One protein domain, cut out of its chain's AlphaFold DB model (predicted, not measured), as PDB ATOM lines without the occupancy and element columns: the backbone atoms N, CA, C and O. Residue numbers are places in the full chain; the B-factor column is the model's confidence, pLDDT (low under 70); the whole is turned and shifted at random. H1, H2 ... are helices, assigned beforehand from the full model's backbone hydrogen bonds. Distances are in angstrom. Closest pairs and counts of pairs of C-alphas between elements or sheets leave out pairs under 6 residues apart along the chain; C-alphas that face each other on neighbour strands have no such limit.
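This is residues 695 to 834 of the 842 residues of an uncharacterized protein of Ichthyophthirius multifiliis (strain G5) (UniProt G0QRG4). H4 and H5 form a helical hairpin, with H3 loosely beside it and H2 crossing H4; long loops surround this core, and residues 700 to 705 stick out. The printed part has 140 residues with six named helices, H1 to H6 in order, no named strand: all helix, compact, radius of gyration of the C-alphas 16.0 A, spans 49 by 46 by 27 A.

H1, residues 695 to 698, begins at C-alpha (146.625, 167.224, 164.234). H2 is 713 to 723, H3 725 to 739 (20.2 A), H4 746 to 765 (28.9 A), H5 784 to 804 (30.3 A). H6, 827 to 830, ends at C-alpha (154.915, 187.547, 162.280).

H4, with residues 755 to 763 alone, touches H5 at a shallow tilt of 32 degrees, opposite ways; closest C-alphas, Ala 756 and Ile 801, 5.8 A. H2 touches H4 about perpendicular, 74 degrees; closest C-alphas, Val 714 and Met 757, 5.6 A. Every O i to N i+4 pair is within hydrogen-bond range in H2 and H5, 10 of 11 in H3, 15 of 16 in H4; H1 and H6 are too short for one.

The printed part has no cut. Links H1-H2, H4-H5 and H5-H6 are long. pLDDT is under 70 for 49 residues, including 811 to 834.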
ATOM      1  N   PHE A 695     146.049 166.615 165.436       87.75
ATOM      2  CA  PHE A 695     146.625 167.224 164.234       87.75
ATOM      3  C   PHE A 695     146.991 166.201 163.158       87.75
ATOM      4  O   PHE A 695     146.795 166.484 161.976       87.75
ATOM      5  N   GLY A 696     147.425 164.999 163.544       83.38
ATOM      6  CA  GLY A 696     147.596 163.876 162.623       83.38
ATOM      7  C   GLY A 696     146.290 163.543 161.899       83.38
ATOM      8  O   GLY A 696     146.261 163.516 160.671       83.38
ATOM      9  N   TYR A 697     145.181 163.413 162.635       80.19
ATOM     10  CA  TYR A 697     143.851 163.201 162.061       80.19
ATOM     11  C   TYR A 697     143.393 164.389 161.195       80.19
ATOM     12  O   TYR A 697     142.923 164.201 160.074       80.19
ATOM     13  N   LYS A 698     143.575 165.631 161.661       81.19
ATOM     14  CA  LYS A 698     143.171 166.815 160.885       81.19
ATOM     15  C   LYS A 698     143.902 166.970 159.560       81.19
ATOM     16  O   LYS A 698     143.280 167.407 158.595       81.19
ATOM     17  N   SER A 699     145.169 166.568 159.501       77.50
ATOM     18  CA  SER A 699     145.961 166.628 158.271       77.50
ATOM     19  C   SER A 699     145.365 165.812 157.112       77.50
ATOM     20  O   SER A 699     145.716 166.072 155.967       77.50
ATOM     21  N   ILE A 700     144.436 164.880 157.388       66.31
ATOM     22  CA  ILE A 700     143.849 163.950 156.407       66.31
ATOM     23  C   ILE A 700     142.328 164.066 156.248       66.31
ATOM     24  O   ILE A 700     141.744 163.346 155.432       66.31
ATOM     25  N   CYS A 701     141.670 164.966 156.989       61.25
ATOM     26  CA  CYS A 701     140.207 165.054 157.117       61.25
ATOM     27  C   CYS A 701     139.426 165.241 155.799       61.25
ATOM     28  O   CYS A 701     138.196 165.203 155.816       61.25
ATOM     29  N   LYS A 702     140.093 165.451 154.658       57.59
ATOM     30  CA  LYS A 702     139.456 165.696 153.353       57.59
ATOM     31  C   LYS A 702     140.039 164.892 152.186       57.59
ATOM     32  O   LYS A 702     139.687 165.172 151.048       57.59
ATOM     33  N   LYS A 703     140.905 163.900 152.439       61.12
ATOM     34  CA  LYS A 703     141.757 163.254 151.406       61.12
ATOM     35  C   LYS A 703     142.735 164.215 150.703       61.12
ATOM     36  O   LYS A 703     143.406 163.810 149.760       61.12
ATOM     37  N   GLU A 704     142.832 165.448 151.186       64.75
ATOM     38  CA  GLU A 704     143.789 166.478 150.794       64.75
ATOM     39  C   GLU A 704     144.518 166.938 152.056       64.75
ATOM     40  O   GLU A 704     143.936 166.904 153.148       64.75
ATOM     41  N   ILE A 705     145.781 167.335 151.909       70.44
ATOM     42  CA  ILE A 705     146.614 167.749 153.036       70.44
ATOM     43  C   ILE A 705     146.251 169.181 153.412       70.44
ATOM     44  O   ILE A 705     146.338 170.090 152.589       70.44
ATOM     45  N   ASP A 706     145.848 169.385 154.664       76.00
ATOM     46  CA  ASP A 706     145.562 170.720 155.186       76.00
ATOM     47  C   ASP A 706     146.870 171.482 155.427       76.00
ATOM     48  O   ASP A 706     147.527 171.291 156.444       76.00
ATOM     49  N   THR A 707     147.260 172.365 154.510       74.75
ATOM     50  CA  THR A 707     148.483 173.177 154.636       74.75
ATOM     51  C   THR A 707     148.370 174.298 155.677       74.75
ATOM     52  O   THR A 707     149.360 174.965 155.974       74.75
ATOM     53  N   THR A 708     147.186 174.502 156.267       76.94
ATOM     54  CA  THR A 708     146.885 175.610 157.188       76.94
ATOM     55  C   THR A 708     146.919 175.208 158.665       76.94
ATOM     56  O   THR A 708     146.563 175.998 159.539       76.94
ATOM     57  N   LEU A 709     147.395 174.003 159.009       78.62
ATOM     58  CA  LEU A 709     147.401 173.537 160.407       78.62
ATOM     59  C   LEU A 709     148.158 174.470 161.364       78.62
ATOM     60  O   LEU A 709     147.747 174.624 162.515       78.62
ATOM     61  N   SER A 710     149.221 175.129 160.901       72.06
ATOM     62  CA  SER A 710     150.009 176.065 161.713       72.06
ATOM     63  C   SER A 710     149.273 177.364 162.056       72.06
ATOM     64  O   SER A 710     149.631 178.012 163.036       72.06
ATOM     65  N   SER A 711     148.248 177.756 161.291       73.75
ATOM     66  CA  SER A 711     147.398 178.910 161.615       73.75
ATOM     67  C   SER A 711     146.168 178.527 162.448       73.75
ATOM     68  O   SER A 711     145.420 179.406 162.876       73.75
ATOM     69  N   ASN A 712     145.970 177.237 162.741       82.25
ATOM     70  CA  ASN A 712     144.800 176.756 163.464       82.25
ATOM     71  C   ASN A 712     144.733 177.316 164.898       82.25
ATOM     72  O   ASN A 712     145.697 177.247 165.660       82.25
ATOM     73  N   ILE A 713     143.555 177.792 165.309       84.81
ATOM     74  CA  ILE A 713     143.319 178.314 166.662       84.81
ATOM     75  C   ILE A 713     143.637 177.296 167.764       84.81
ATOM     76  O   ILE A 713     144.217 177.660 168.784       84.81
ATOM     77  N   VAL A 714     143.334 176.011 167.547       89.12
ATOM     78  CA  VAL A 714     143.627 174.924 168.492       89.12
ATOM     79  C   VAL A 714     145.137 174.775 168.667       89.12
ATOM     80  O   VAL A 714     145.608 174.602 169.787       89.12
ATOM     81  N   PHE A 715     145.896 174.901 167.573       88.38
ATOM     82  CA  PHE A 715     147.354 174.818 167.583       88.38
ATOM     83  C   PHE A 715     147.941 175.980 168.387       88.38
ATOM     84  O   PHE A 715     148.630 175.762 169.381       88.38
ATOM     85  N   LYS A 716     147.581 177.214 168.008       84.00
ATOM     86  CA  LYS A 716     148.037 178.441 168.679       84.00
ATOM     87  C   LYS A 716     147.703 178.424 170.173       84.00
ATOM     88  O   LYS A 716     148.547 178.748 171.006       84.00
ATOM     89  N   THR A 717     146.486 178.007 170.521       89.50
ATOM     90  CA  THR A 717     146.040 177.912 171.916       89.50
ATOM     91  C   THR A 717     146.855 176.885 172.687       89.50
ATOM     92  O   THR A 717     147.349 177.187 173.770       89.50
ATOM     93  N   PHE A 718     147.038 175.688 172.124       92.88
ATOM     94  CA  PHE A 718     147.808 174.631 172.762       92.88
ATOM     95  C   PHE A 718     149.243 175.077 173.069       92.88
ATOM     96  O   PHE A 718     149.683 174.935 174.208       92.88
ATOM     97  N   CYS A 719     149.938 175.685 172.099       88.06
ATOM     98  CA  CYS A 719     151.284 176.232 172.294       88.06
ATOM     99  C   CYS A 719     151.321 177.266 173.431       88.06
ATOM    100  O   CYS A 719     152.117 177.129 174.357       88.06
ATOM    101  N   ARG A 720     150.385 178.228 173.448       84.88
ATOM    102  CA  ARG A 720     150.293 179.238 174.520       84.88
ATOM    103  C   ARG A 720     150.060 178.622 175.906       84.88
ATOM    104  O   ARG A 720     150.622 179.103 176.887       84.88
ATOM    105  N   ILE A 721     149.258 177.558 176.001       88.44
ATOM    106  CA  ILE A 721     149.031 176.836 177.264       88.44
ATOM    107  C   ILE A 721     150.331 176.226 177.784       88.44
ATOM    108  O   ILE A 721     150.625 176.352 178.972       88.44
ATOM    109  N   ILE A 722     151.087 175.540 176.923       89.69
ATOM    110  CA  ILE A 722     152.274 174.781 177.343       89.69
ATOM    111  C   ILE A 722     153.511 175.665 177.542       89.69
ATOM    112  O   ILE A 722     154.393 175.317 178.334       89.69
ATOM    113  N   ASP A 723     153.572 176.814 176.873       85.75
ATOM    114  CA  ASP A 723     154.654 177.783 177.054       85.75
ATOM    115  C   ASP A 723     154.509 178.557 178.363       85.75
ATOM    116  O   ASP A 723     155.514 178.908 178.976       85.75
ATOM    117  N   CYS A 724     153.280 178.697 178.868       79.62
ATOM    118  CA  CYS A 724     153.030 179.185 180.214       79.62
ATOM    119  C   CYS A 724     153.243 178.073 181.266       79.62
ATOM    120  O   CYS A 724     152.419 177.156 181.357       79.62
ATOM    121  N   PRO A 725     154.200 178.204 182.207       76.94
ATOM    122  CA  PRO A 725     154.408 177.213 183.267       76.94
ATOM    123  C   PRO A 725     153.171 176.963 184.150       76.94
ATOM    124  O   PRO A 725     152.814 175.809 184.385       76.94
ATOM    125  N   ASP A 726     152.491 178.031 184.581       73.81
ATOM    126  CA  ASP A 726     151.398 177.955 185.567       73.81
ATOM    127  C   ASP A 726     150.106 177.348 184.999       73.81
ATOM    128  O   ASP A 726     149.324 176.732 185.721       73.81
ATOM    129  N   THR A 727     149.891 177.490 183.691       83.88
ATOM    130  CA  THR A 727     148.749 176.891 182.989       83.88
ATOM    131  C   THR A 727     149.083 175.465 182.578       83.88
ATOM    132  O   THR A 727     148.288 174.557 182.821       83.88
ATOM    133  N   ARG A 728     150.276 175.245 182.009       89.50
ATOM    134  CA  ARG A 728     150.724 173.946 181.504       89.50
ATOM    135  C   ARG A 728     150.504 172.827 182.506       89.50
ATOM    136  O   ARG A 728     149.881 171.826 182.164       89.50
ATOM    137  N   ASP A 729     151.045 172.977 183.711       87.44
ATOM    138  CA  ASP A 729     151.079 171.880 184.676       87.44
ATOM    139  C   ASP A 729     149.664 171.560 185.188       87.44
ATOM    140  O   ASP A 729     149.287 170.391 185.264       87.44
ATOM    141  N   VAL A 730     148.832 172.586 185.401       90.25
ATOM    142  CA  VAL A 730     147.419 172.426 185.780       90.25
ATOM    143  C   VAL A 730     146.618 171.715 184.686       90.25
ATOM    144  O   VAL A 730     145.842 170.806 184.980       90.25
ATOM    145  N   VAL A 731     146.805 172.097 183.419       93.88
ATOM    146  CA  VAL A 731     146.081 171.492 182.291       93.88
ATOM    147  C   VAL A 731     146.550 170.056 182.035       93.88
ATOM    148  O   VAL A 731     145.718 169.186 181.780       93.88
ATOM    149  N   CYS A 732     147.850 169.774 182.160       94.12
ATOM    150  CA  CYS A 732     148.379 168.410 182.057       94.12
ATOM    151  C   CYS A 732     147.815 167.503 183.161       94.12
ATOM    152  O   CYS A 732     147.370 166.390 182.871       94.12
ATOM    153  N   ASP A 733     147.775 167.989 184.407       92.19
ATOM    154  CA  ASP A 733     147.204 167.255 185.540       92.19
ATOM    155  C   ASP A 733     145.702 167.002 185.356       92.19
ATOM    156  O   ASP A 733     145.241 165.879 185.578       92.19
ATOM    157  N   PHE A 734     144.942 168.012 184.919       94.44
ATOM    158  CA  PHE A 734     143.522 167.876 184.586       94.44
ATOM    159  C   PHE A 734     143.308 166.800 183.513       94.44
ATOM    160  O   PHE A 734     142.501 165.885 183.686       94.44
ATOM    161  N   TRP A 735     144.078 166.864 182.426       95.75
ATOM    162  CA  TRP A 735     143.957 165.925 181.317       95.75
ATOM    163  C   TRP A 735     144.241 164.482 181.746       95.75
ATOM    164  O   TRP A 735     143.426 163.582 181.526       95.75
ATOM    165  N   LYS A 736     145.377 164.263 182.416       92.94
ATOM    166  CA  LYS A 736     145.819 162.937 182.857       92.94
ATOM    167  C   LYS A 736     144.883 162.332 183.903       92.94
ATOM    168  O   LYS A 736     144.540 161.157 183.799       92.94
ATOM    169  N   ASN A 737     144.502 163.106 184.919       92.25
ATOM    170  CA  ASN A 737     143.849 162.562 186.111       92.25
ATOM    171  C   ASN A 737     142.315 162.621 186.047       92.25
ATOM    172  O   ASN A 737     141.653 161.828 186.718       92.25
ATOM    173  N   GLU A 738     141.729 163.522 185.252       93.50
ATOM    174  CA  GLU A 738     140.271 163.696 185.184       93.50
ATOM    175  C   GLU A 738     139.652 163.301 183.843       93.50
ATOM    176  O   GLU A 738     138.569 162.713 183.840       93.50
ATOM    177  N   VAL A 739     140.298 163.636 182.721       94.81
ATOM    178  CA  VAL A 739     139.744 163.378 181.381       94.81
ATOM    179  C   VAL A 739     139.977 161.922 180.989       94.81
ATOM    180  O   VAL A 739     139.021 161.171 180.803       94.81
ATOM    181  N   LEU A 740     141.241 161.491 180.945       92.69
ATOM    182  CA  LEU A 740     141.614 160.143 180.493       92.69
ATOM    183  C   LEU A 740     141.183 159.021 181.450       92.69
ATOM    184  O   LEU A 740     141.213 157.849 181.085       92.69
ATOM    185  N   THR A 741     140.759 159.355 182.672       92.12
ATOM    186  CA  THR A 741     140.204 158.383 183.627       92.12
ATOM    187  C   THR A 741     138.715 158.106 183.405       92.12
ATOM    188  O   THR A 741     138.201 157.118 183.930       92.12
ATOM    189  N   ARG A 742     138.016 158.954 182.639       92.94
ATOM    190  CA  ARG A 742     136.559 158.882 182.424       92.94
ATOM    191  C   ARG A 742     136.171 158.729 180.954       92.94
ATOM    192  O   ARG A 742     135.152 158.104 180.670       92.94
ATOM    193  N   ILE A 743     136.971 159.268 180.035       91.69
ATOM    194  CA  ILE A 743     136.753 159.175 178.590       91.69
ATOM    195  C   ILE A 743     137.771 158.197 178.006       91.69
ATOM    196  O   ILE A 743     138.975 158.410 178.114       91.69
ATOM    197  N   SER A 744     137.280 157.119 177.396       86.38
ATOM    198  CA  SER A 744     138.120 156.053 176.833       86.38
ATOM    199  C   SER A 744     137.985 155.887 175.321       86.38
ATOM    200  O   SER A 744     138.876 155.321 174.692       86.38
ATOM    201  N   LYS A 745     136.887 156.361 174.720       89.19
ATOM    202  CA  LYS A 745     136.703 156.301 173.268       89.19
ATOM    203  C   LYS A 745     137.550 157.372 172.596       89.19
ATOM    204  O   LYS A 745     137.492 158.537 172.972       89.19
ATOM    205  N   PHE A 746     138.294 156.969 171.573       85.44
ATOM    206  CA  PHE A 746     139.238 157.834 170.872       85.44
ATOM    207  C   PHE A 746     138.578 159.084 170.257       85.44
ATOM    208  O   PHE A 746     139.043 160.197 170.487       85.44
ATOM    209  N   GLU A 747     137.445 158.928 169.570       88.12
ATOM    210  CA  GLU A 747     136.690 160.056 169.000       88.12
ATOM    211  C   GLU A 747     136.231 161.054 170.077       88.12
ATOM    212  O   GLU A 747     136.391 162.267 169.916       88.12
ATOM    213  N   ASP A 748     135.744 160.549 171.214       91.00
ATOM    214  CA  ASP A 748     135.320 161.384 172.340       91.00
ATOM    215  C   ASP A 748     136.514 162.130 172.962       91.00
ATOM    216  O   ASP A 748     136.371 163.282 173.368       91.00
ATOM    217  N   ILE A 749     137.704 161.515 172.994       93.00
ATOM    218  CA  ILE A 749     138.948 162.153 173.457       93.00
ATOM    219  C   ILE A 749     139.342 163.312 172.532       93.00
ATOM    220  O   ILE A 749     139.651 164.401 173.021       93.00
ATOM    221  N   LEU A 750     139.308 163.114 171.209       91.88
ATOM    222  CA  LEU A 750     139.630 164.169 170.240       91.88
ATOM    223  C   LEU A 750     138.625 165.327 170.301       91.88
ATOM    224  O   LEU A 750     139.020 166.495 170.265       91.88
ATOM    225  N   ASN A 751     137.335 165.014 170.434       91.44
ATOM    226  CA  ASN A 751     136.287 166.018 170.593       91.44
ATOM    227  C   ASN A 751     136.460 166.797 171.909       91.44
ATOM    228  O   ASN A 751     136.443 168.029 171.912       91.44
ATOM    229  N   ALA A 752     136.718 166.095 173.017       94.81
ATOM    230  CA  ALA A 752     136.996 166.719 174.305       94.81
ATOM    231  C   ALA A 752     138.226 167.636 174.249       94.81
ATOM    232  O   ALA A 752     138.205 168.732 174.811       94.81
ATOM    233  N   PHE A 753     139.279 167.227 173.534       95.94
ATOM    234  CA  PHE A 753     140.482 168.035 173.342       95.94
ATOM    235  C   PHE A 753     140.170 169.330 172.589       95.94
ATOM    236  O   PHE A 753     140.532 170.412 173.049       95.94
ATOM    237  N   GLN A 754     139.447 169.241 171.471       93.88
ATOM    238  CA  GLN A 754     139.053 170.417 170.696       93.88
ATOM    239  C   GLN A 754     138.192 171.384 171.515       93.88
ATOM    240  O   GLN A 754     138.446 172.588 171.497       93.88
ATOM    241  N   GLN A 755     137.201 170.873 172.249       91.94
ATOM    242  CA  GLN A 755     136.346 171.698 173.106       91.94
ATOM    243  C   GLN A 755     137.153 172.390 174.208       91.94
ATOM    244  O   GLN A 755     136.988 173.590 174.424       91.94
ATOM    245  N   ALA A 756     138.071 171.666 174.855       94.62
ATOM    246  CA  ALA A 756     138.953 172.238 175.864       94.62
ATOM    247  C   ALA A 756     139.824 173.362 175.283       94.62
ATOM    248  O   ALA A 756     139.880 174.444 175.863       94.62
ATOM    249  N   MET A 757     140.455 173.151 174.122       94.94
ATOM    250  CA  MET A 757     141.282 174.178 173.476       94.94
ATOM    251  C   MET A 757     140.464 175.409 173.070       94.94
ATOM    252  O   MET A 757     140.878 176.531 173.340       94.94
ATOM    253  N   ASN A 758     139.270 175.233 172.503       89.69
ATOM    254  CA  ASN A 758     138.397 176.365 172.183       89.69
ATOM    255  C   ASN A 758     138.025 177.176 173.436       89.69
ATOM    256  O   ASN A 758     137.995 178.404 173.388       89.69
ATOM    257  N   HIS A 759     137.789 176.515 174.573       89.31
ATOM    258  CA  HIS A 759     137.454 177.210 175.819       89.31
ATOM    259  C   HIS A 759     138.667 177.904 176.453       89.31
ATOM    260  O   HIS A 759     138.566 179.034 176.936       89.31
ATOM    261  N   PHE A 760     139.845 177.278 176.388       91.00
ATOM    262  CA  PHE A 760     141.093 177.914 176.807       91.00
ATOM    263  C   PHE A 760     141.466 179.116 175.938       91.00
ATOM    264  O   PHE A 760     142.068 180.055 176.449       91.00
ATOM    265  N   TYR A 761     141.100 179.136 174.656       88.44
ATOM    266  CA  TYR A 761     141.319 180.305 173.805       88.44
ATOM    267  C   TYR A 761     140.599 181.550 174.341       88.44
ATOM    268  O   TYR A 761     141.185 182.634 174.387       88.44
ATOM    269  N   ILE A 762     139.356 181.389 174.809       84.31
ATOM    270  CA  ILE A 762     138.570 182.474 175.415       84.31
ATOM    271  C   ILE A 762     139.264 182.966 176.685       84.31
ATOM    272  O   ILE A 762     139.441 184.169 176.873       84.31
ATOM    273  N   LEU A 763     139.720 182.030 177.526       85.00
ATOM    274  CA  LEU A 763     140.489 182.342 178.727       85.00
ATOM    275  C   LEU A 763     141.752 183.145 178.384       85.00
ATOM    276  O   LEU A 763     141.956 184.212 178.944       85.00
ATOM    277  N   LEU A 764     142.572 182.669 177.445       79.12
ATOM    278  CA  LEU A 764     143.839 183.296 177.047       79.12
ATOM    279  C   LEU A 764     143.679 184.644 176.330       79.12
ATOM    280  O   LEU A 764     144.651 185.396 176.218       79.12
ATOM    281  N   SER A 765     142.480 184.935 175.833       74.62
ATOM    282  CA  SER A 765     142.128 186.215 175.213       74.62
ATOM    283  C   SER A 765     141.594 187.234 176.228       74.62
ATOM    284  O   SER A 765     141.537 188.424 175.928       74.62
ATOM    285  N   HIS A 766     141.246 186.799 177.444       73.88
ATOM    286  CA  HIS A 766     140.755 187.676 178.504       73.88
ATOM    287  C   HIS A 766     141.877 188.613 178.982       73.88
ATOM    288  O   HIS A 766     142.939 188.148 179.386       73.88
ATOM    289  N   ASP A 767     141.631 189.926 178.996       66.81
ATOM    290  CA  ASP A 767     142.564 190.984 179.438       66.81
ATOM    291  C   ASP A 767     143.240 190.688 180.791       66.81
ATOM    292  O   ASP A 767     144.458 190.760 180.930       66.81
ATOM    293  N   LYS A 768     142.455 190.243 181.771       68.31
ATOM    294  CA  LYS A 768     142.905 189.838 183.108       68.31
ATOM    295  C   LYS A 768     143.703 188.539 183.132       68.31
ATOM    296  O   LYS A 768     144.335 188.234 184.139       68.31
ATOM    297  N   PHE A 769     143.659 187.761 182.053       70.25
ATOM    298  CA  PHE A 769     144.408 186.525 181.880       70.25
ATOM    299  C   PHE A 769     145.597 186.679 180.919       70.25
ATOM    300  O   PHE A 769     146.257 185.684 180.638       70.25
ATOM    301  N   GLN A 770     145.927 187.871 180.423       59.59
ATOM    302  CA  GLN A 770     147.075 188.033 179.523       59.59
ATOM    303  C   GLN A 770     148.413 187.844 180.268       59.59
ATOM    304  O   GLN A 770     148.553 188.198 181.440       59.59
ATOM    305  N   PHE A 771     149.387 187.225 179.594       60.03
ATOM    306  CA  PHE A 771     150.783 187.130 180.047       60.03
ATOM    307  C   PHE A 771     151.593 188.292 179.455       60.03
ATOM    308  O   PHE A 771     151.138 188.933 178.509       60.03
ATOM    309  N   GLN A 772     152.797 188.553 179.976       52.59
ATOM    310  CA  GLN A 772     153.742 189.418 179.267       52.59
ATOM    311  C   GLN A 772     154.118 188.735 177.947       52.59
ATOM    312  O   GLN A 772     154.733 187.671 177.964       52.59
ATOM    313  N   ASN A 773     153.727 189.331 176.816       46.97
ATOM    314  CA  ASN A 773     154.018 188.780 175.487       46.97
ATOM    315  C   ASN A 773     155.529 188.598 175.260       46.97
ATOM    316  O   ASN A 773     155.929 187.650 174.598       46.97
ATOM    317  N   SER A 774     156.352 189.461 175.862       47.75
ATOM    318  CA  SER A 774     157.814 189.452 175.747       47.75
ATOM    319  C   SER A 774     158.528 188.402 176.613       47.75
ATOM    320  O   SER A 774     159.722 188.175 176.431       47.75
ATOM    321  N   ASP A 775     157.836 187.766 177.566       55.81
ATOM    322  CA  ASP A 775     158.381 186.665 178.371       55.81
ATOM    323  C   ASP A 775     157.240 185.766 178.891       55.81
ATOM    324  O   ASP A 775     156.826 185.867 180.052       55.81
ATOM    325  N   PRO A 776     156.708 184.852 178.060       55.91
ATOM    326  CA  PRO A 776     155.626 183.951 178.453       55.91
ATOM    327  C   PRO A 776     156.070 182.907 179.493       55.91
ATOM    328  O   PRO A 776     155.229 182.193 180.045       55.91
ATOM    329  N   THR A 777     157.374 182.827 179.798       56.12
ATOM    330  CA  THR A 777     157.917 181.982 180.871       56.12
ATOM    331  C   THR A 777     158.003 182.690 182.218       56.12
ATOM    332  O   THR A 777     158.232 182.023 183.234       56.12
ATOM    333  N   ALA A 778     157.805 184.013 182.247       57.66
ATOM    334  CA  ALA A 778     157.790 184.791 183.473       57.66
ATOM    335  C   ALA A 778     156.711 184.261 184.427       57.66
ATOM    336  O   ALA A 778     155.560 184.009 184.057       57.66
ATOM    337  N   SER A 779     157.108 184.060 185.680       51.44
ATOM    338  CA  SER A 779     156.267 183.420 186.685       51.44
ATOM    339  C   SER A 779     155.185 184.388 187.176       51.44
ATOM    340  O   SER A 779     155.472 185.502 187.616       51.44
ATOM    341  N   VAL A 780     153.928 183.937 187.204       48.12
ATOM    342  CA  VAL A 780     152.780 184.774 187.592       48.12
ATOM    343  C   VAL A 780     152.759 185.057 189.100       48.12
ATOM    344  O   VAL A 780     152.103 185.999 189.550       48.12
ATOM    345  N   PHE A 781     153.523 184.305 189.901       44.31
ATOM    346  CA  PHE A 781     153.604 184.431 191.364       44.31
ATOM    347  C   PHE A 781     154.034 185.817 191.879       44.31
ATOM    348  O   PHE A 781     153.934 186.096 193.077       44.31
ATOM    349  N   CYS A 782     154.496 186.703 191.001       46.16
ATOM    350  CA  CYS A 782     155.077 187.980 191.383       46.16
ATOM    351  C   CYS A 782     154.037 189.116 191.512       46.16
ATOM    352  O   CYS A 782     154.262 190.064 192.270       46.16
ATOM    353  N   PHE A 783     152.844 188.968 190.918       51.34
ATOM    354  CA  PHE A 783     151.721 189.906 191.063       51.34
ATOM    355  C   PHE A 783     150.610 189.309 191.931       51.34
ATOM    356  O   PHE A 783     149.594 188.874 191.405       51.34
ATOM    357  N   LYS A 784     150.754 189.296 193.264       49.19
ATOM    358  CA  LYS A 784     149.800 188.625 194.185       49.19
ATOM    359  C   LYS A 784     148.305 188.850 193.875       49.19
ATOM    360  O   LYS A 784     147.502 187.931 194.039       49.19
ATOM    361  N   ASN A 785     147.927 190.054 193.436       55.59
ATOM    362  CA  ASN A 785     146.539 190.376 193.093       55.59
ATOM    363  C   ASN A 785     146.122 189.793 191.730       55.59
ATOM    364  O   ASN A 785     145.091 189.133 191.647       55.59
ATOM    365  N   GLN A 786     146.945 189.960 190.689       59.12
ATOM    366  CA  GLN A 786     146.669 189.411 189.354       59.12
ATOM    367  C   GLN A 786     146.806 187.883 189.330       59.12
ATOM    368  O   GLN A 786     146.005 187.203 188.702       59.12
ATOM    369  N   SER A 787     147.754 187.308 190.071       66.56
ATOM    370  CA  SER A 787     147.951 185.860 190.168       66.56
ATOM    371  C   SER A 787     146.724 185.158 190.740       66.56
ATOM    372  O   SER A 787     146.285 184.141 190.213       66.56
ATOM    373  N   SER A 788     146.135 185.729 191.790       71.88
ATOM    374  CA  SER A 788     144.935 185.186 192.429       71.88
ATOM    375  C   SER A 788     143.724 185.253 191.495       71.88
ATOM    376  O   SER A 788     142.960 184.292 191.401       71.88
ATOM    377  N   GLU A 789     143.562 186.363 190.771       76.00
ATOM    378  CA  GLU A 789     142.486 186.529 189.791       76.00
ATOM    379  C   GLU A 789     142.638 185.566 188.604       76.00
ATOM    380  O   GLU A 789     141.669 184.926 188.199       76.00
ATOM    381  N   ARG A 790     143.860 185.371 188.106       77.19
ATOM    382  CA  ARG A 790     144.148 184.437 187.009       77.19
ATOM    383  C   ARG A 790     143.933 182.989 187.397       77.19
ATOM    384  O   ARG A 790     143.270 182.267 186.663       77.19
ATOM    385  N   ILE A 791     144.418 182.567 188.564       81.81
ATOM    386  CA  ILE A 791     144.155 181.213 189.069       81.81
ATOM    387  C   ILE A 791     142.644 180.977 189.176       81.81
ATOM    388  O   ILE A 791     142.163 179.922 188.768       81.81
ATOM    389  N   LYS A 792     141.881 181.969 189.650       84.69
ATOM    390  CA  LYS A 792     140.418 181.888 189.707       84.69
ATOM    391  C   LYS A 792     139.789 181.752 188.315       84.69
ATOM    392  O   LYS A 792     138.912 180.914 188.131       84.69
ATOM    393  N   LEU A 793     140.235 182.535 187.333       86.56
ATOM    394  CA  LEU A 793     139.765 182.429 185.946       86.56
ATOM    395  C   LEU A 793     140.096 181.061 185.329       86.56
ATOM    396  O   LEU A 793     139.227 180.455 184.705       86.56
ATOM    397  N   LEU A 794     141.306 180.540 185.555       89.19
ATOM    398  CA  LEU A 794     141.704 179.202 185.111       89.19
ATOM    399  C   LEU A 794     140.825 178.121 185.748       89.19
ATOM    400  O   LEU A 794     140.350 177.229 185.055       89.19
ATOM    401  N   GLN A 795     140.564 178.216 187.054       89.69
ATOM    402  CA  GLN A 795     139.677 177.290 187.762       89.69
ATOM    403  C   GLN A 795     138.248 177.324 187.209       89.69
ATOM    404  O   GLN A 795     137.680 176.266 186.956       89.69
ATOM    405  N   ASN A 796     137.691 178.515 186.967       90.25
ATOM    406  CA  ASN A 796     136.370 178.661 186.352       90.25
ATOM    407  C   ASN A 796     136.332 178.035 184.950       90.25
ATOM    408  O   ASN A 796     135.434 177.256 184.647       90.25
ATOM    409  N   CYS A 797     137.347 178.309 184.125       91.31
ATOM    410  CA  CYS A 797     137.479 177.727 182.790       91.31
ATOM    411  C   CYS A 797     137.517 176.189 182.845       91.31
ATOM    412  O   CYS A 797     136.835 175.523 182.072       91.31
ATOM    413  N   LEU A 798     138.248 175.604 183.799       93.62
ATOM    414  CA  LEU A 798     138.274 174.153 183.991       93.62
ATOM    415  C   LEU A 798     136.927 173.590 184.464       93.62
ATOM    416  O   LEU A 798     136.594 172.456 184.124       93.62
ATOM    417  N   GLU A 799     136.151 174.317 185.271       91.81
ATOM    418  CA  GLU A 799     134.792 173.896 185.642       91.81
ATOM    419  C   GLU A 799     133.849 173.887 184.437       91.81
ATOM    420  O   GLU A 799     133.129 172.906 184.243       91.81
ATOM    421  N   ASP A 800     133.917 174.901 183.576       90.56
ATOM    422  CA  ASP A 800     133.151 174.918 182.330       90.56
ATOM    423  C   ASP A 800     133.547 173.761 181.411       90.56
ATOM    424  O   ASP A 800     132.677 173.047 180.915       90.56
ATOM    425  N   ILE A 801     134.854 173.523 181.228       93.06
ATOM    426  CA  ILE A 801     135.346 172.399 180.422       93.06
ATOM    427  C   ILE A 801     134.794 171.088 180.980       93.06
ATOM    428  O   ILE A 801     134.250 170.297 180.216       93.06
ATOM    429  N   ARG A 802     134.841 170.864 182.304       93.50
ATOM    430  CA  ARG A 802     134.270 169.651 182.922       93.50
ATOM    431  C   ARG A 802     132.802 169.440 182.566       93.50
ATOM    432  O   ARG A 802     132.407 168.292 182.398       93.50
ATOM    433  N   ILE A 803     132.005 170.501 182.474       89.94
ATOM    434  CA  ILE A 803     130.599 170.410 182.064       89.94
ATOM    435  C   ILE A 803     130.504 170.102 180.565       89.94
ATOM    436  O   ILE A 803     129.809 169.161 180.185       89.94
ATOM    437  N   LEU A 804     131.238 170.842 179.725       89.62
ATOM    438  CA  LEU A 804     131.218 170.715 178.262       89.62
ATOM    439  C   LEU A 804     131.575 169.303 177.791       89.62
ATOM    440  O   LEU A 804     130.865 168.721 176.975       89.62
ATOM    441  N   ILE A 805     132.630 168.723 178.364       91.56
ATOM    442  CA  ILE A 805     133.091 167.374 178.010       91.56
ATOM    443  C   ILE A 805     132.424 166.269 178.849       91.56
ATOM    444  O   ILE A 805     132.880 165.128 178.847       91.56
ATOM    445  N   GLY A 806     131.347 166.590 179.579       88.00
ATOM    446  CA  GLY A 806     130.486 165.607 180.246       88.00
ATOM    447  C   GLY A 806     131.049 164.969 181.522       88.00
ATOM    448  O   GLY A 806     130.568 163.920 181.944       88.00
ATOM    449  N   LEU A 807     132.048 165.577 182.168       89.38
ATOM    450  CA  LEU A 807     132.621 165.098 183.436       89.38
ATOM    451  C   LEU A 807     131.829 165.547 184.678       89.38
ATOM    452  O   LEU A 807     132.016 164.972 185.754       89.38
ATOM    453  N   LYS A 808     130.966 166.566 184.559       85.69
ATOM    454  CA  LYS A 808     130.067 167.064 185.619       85.69
ATOM    455  C   LYS A 808     128.709 167.493 185.047       85.69
ATOM    456  O   LYS A 808     128.621 167.905 183.898       85.69
ATOM    457  N   GLN A 809     127.661 167.439 185.873       76.12
ATOM    458  CA  GLN A 809     126.341 168.004 185.556       76.12
ATOM    459  C   GLN A 809     126.267 169.471 186.011       76.12
ATOM    460  O   GLN A 809     126.660 169.777 187.137       76.12
ATOM    461  N   GLY A 810     125.748 170.369 185.170       73.12
ATOM    462  CA  GLY A 810     125.573 171.790 185.497       73.12
ATOM    463  C   GLY A 810     125.354 172.664 184.261       73.12
ATOM    464  O   GLY A 810     125.454 172.178 183.137       73.12
ATOM    465  N   ASN A 811     125.064 173.953 184.470       67.56
ATOM    466  CA  ASN A 811     125.074 174.952 183.399       67.56
ATOM    467  C   ASN A 811     126.477 175.566 183.303       67.56
ATOM    468  O   ASN A 811     126.995 175.977 184.346       67.56
ATOM    469  N   PRO A 812     127.078 175.664 182.103       64.94
ATOM    470  CA  PRO A 812     128.351 176.351 181.939       64.94
ATOM    471  C   PRO A 812     128.212 177.797 182.425       64.94
ATOM    472  O   PRO A 812     127.234 178.488 182.116       64.94
ATOM    473  N   THR A 813     129.174 178.263 183.216       58.22
ATOM    474  CA  THR A 813     129.265 179.666 183.614       58.22
ATOM    475  C   THR A 813     129.663 180.468 182.381       58.22
ATOM    476  O   THR A 813     130.840 180.642 182.131       58.22
ATOM    477  N   ASN A 814     128.677 180.903 181.583       54.12
ATOM    478  CA  ASN A 814     128.827 181.578 180.281       54.12
ATOM    479  C   ASN A 814     130.054 182.512 180.169       54.12
ATOM    480  O   ASN A 814     129.937 183.732 180.316       54.12
ATOM    481  N   LEU A 815     131.215 181.960 179.812       56.44
ATOM    482  CA  LEU A 815     132.281 182.693 179.148       56.44
ATOM    483  C   LEU A 815     131.781 182.919 177.720       56.44
ATOM    484  O   LEU A 815     131.757 182.001 176.903       56.44
ATOM    485  N   LYS A 816     131.238 184.113 177.456       46.16
ATOM    486  CA  LYS A 816     130.654 184.444 176.151       46.16
ATOM    487  C   LYS A 816     131.735 184.359 175.074       46.16
ATOM    488  O   LYS A 816     132.713 185.101 175.131       46.16
ATOM    489  N   ILE A 817     131.511 183.506 174.079       39.47
ATOM    490  CA  ILE A 817     132.239 183.544 172.814       39.47
ATOM    491  C   ILE A 817     131.850 184.865 172.140       39.47
ATOM    492  O   ILE A 817     130.673 185.099 171.861       39.47
ATOM    493  N   GLN A 818     132.800 185.775 171.934       38.72
ATOM    494  CA  GLN A 818     132.598 186.847 170.963       38.72
ATOM    495  C   GLN A 818     132.791 186.215 169.581       38.72
ATOM    496  O   GLN A 818     133.916 186.099 169.109       38.72
ATOM    497  N   ASP A 819     131.699 185.769 168.958       34.75
ATOM    498  CA  ASP A 819     131.676 185.014 167.689       34.75
ATOM    499  C   ASP A 819     132.245 185.764 166.457       34.75
ATOM    500  O   ASP A 819     132.161 185.256 165.345       34.75
ATOM    501  N   ASN A 820     132.851 186.949 166.614       31.98
ATOM    502  CA  ASN A 820     133.223 187.831 165.500       31.98
ATOM    503  C   ASN A 820     134.699 188.254 165.425       31.98
ATOM    504  O   ASN A 820     135.015 189.187 164.689       31.98
ATOM    505  N   GLN A 821     135.626 187.576 166.103       32.41
ATOM    506  CA  GLN A 821     137.044 187.728 165.756       32.41
ATOM    507  C   GLN A 821     137.459 186.603 164.808       32.41
ATOM    508  O   GLN A 821     137.689 185.462 165.207       32.41
ATOM    509  N   ILE A 822     137.493 186.965 163.523       36.56
ATOM    510  CA  ILE A 822     138.185 186.258 162.440       36.56
ATOM    511  C   ILE A 822     139.570 185.806 162.957       36.56
ATOM    512  O   ILE A 822     140.166 186.511 163.773       36.56
ATOM    513  N   PRO A 823     140.074 184.624 162.556       30.39
ATOM    514  CA  PRO A 823     141.297 184.060 163.114       30.39
ATOM    515  C   PRO A 823     142.458 185.017 162.873       30.39
ATOM    516  O   PRO A 823     142.623 185.447 161.735       30.39
ATOM    517  N   PHE A 824     143.282 185.267 163.897       29.84
ATOM    518  CA  PHE A 824     144.604 185.872 163.724       29.84
ATOM    519  C   PHE A 824     145.271 185.241 162.494       29.84
ATOM    520  O   PHE A 824     145.569 184.032 162.510       29.84
ATOM    521  N   THR A 825     145.462 186.012 161.423       31.20
ATOM    522  CA  THR A 825     146.278 185.595 160.283       31.20
ATOM    523  C   THR A 825     147.734 185.534 160.731       31.20
ATOM    524  O   THR A 825     148.090 185.917 161.844       31.20
ATOM    525  N   ILE A 826     148.574 184.891 159.928       34.22
ATOM    526  CA  ILE A 826     150.006 184.783 160.223       34.22
ATOM    527  C   ILE A 826     150.661 186.172 160.269       34.22
ATOM    528  O   ILE A 826     151.627 186.330 161.005       34.22
ATOM    529  N   ASP A 827     150.066 187.163 159.610       34.25
ATOM    530  CA  ASP A 827     150.484 188.562 159.660       34.25
ATOM    531  C   ASP A 827     150.492 189.086 161.112       34.25
ATOM    532  O   ASP A 827     151.525 189.514 161.589       34.25
ATOM    533  N   GLU A 828     149.471 188.839 161.938       38.22
ATOM    534  CA  GLU A 828     149.431 189.361 163.325       38.22
ATOM    535  C   GLU A 828     150.323 188.616 164.353       38.22
ATOM    536  O   GLU A 828     150.306 188.934 165.542       38.22
ATOM    537  N   LEU A 829     151.063 187.576 163.948       35.41
ATOM    538  CA  LEU A 829     152.054 186.885 164.801       35.41
ATOM    539  C   LEU A 829     153.463 186.867 164.190       35.41
ATOM    540  O   LEU A 829     154.375 186.351 164.833       35.41
ATOM    541  N   ILE A 830     153.626 187.371 162.963       35.97
ATOM    542  CA  ILE A 830     154.915 187.547 162.280       35.97
ATOM    543  C   ILE A 830     155.222 189.043 162.058       35.97
ATOM    544  O   ILE A 830     156.393 189.405 162.016       35.97
ATOM    545  N   GLU A 831     154.225 189.935 162.037       38.28
ATOM    546  CA  GLU A 831     154.436 191.396 162.017       38.28
ATOM    547  C   GLU A 831     155.135 191.922 163.284       38.28
ATOM    548  O   GLU A 831     155.724 192.993 163.234       38.28
ATOM    549  N   ASP A 832     155.171 191.157 164.382       36.88
ATOM    550  CA  ASP A 832     155.912 191.546 165.596       36.88
ATOM    551  C   ASP A 832     157.396 191.097 165.596       36.88
ATOM    552  O   ASP A 832     158.101 191.434 166.541       36.88
ATOM    553  N   ASP A 833     157.898 190.370 164.580       39.47
ATOM    554  CA  ASP A 833     159.315 189.931 164.544       39.47
ATOM    555  C   ASP A 833     160.063 190.166 163.206       39.47
ATOM    556  O   ASP A 833     161.292 190.096 163.208       39.47
ATOM    557  N   ASP A 834     159.402 190.496 162.081       39.31
ATOM    558  CA  ASP A 834     160.098 190.671 160.783       39.31
ATOM    559  C   ASP A 834     159.984 192.076 160.129       39.31
ATOM    560  O   ASP A 834     160.743 192.355 159.197       39.31
TER     561      ASP A 834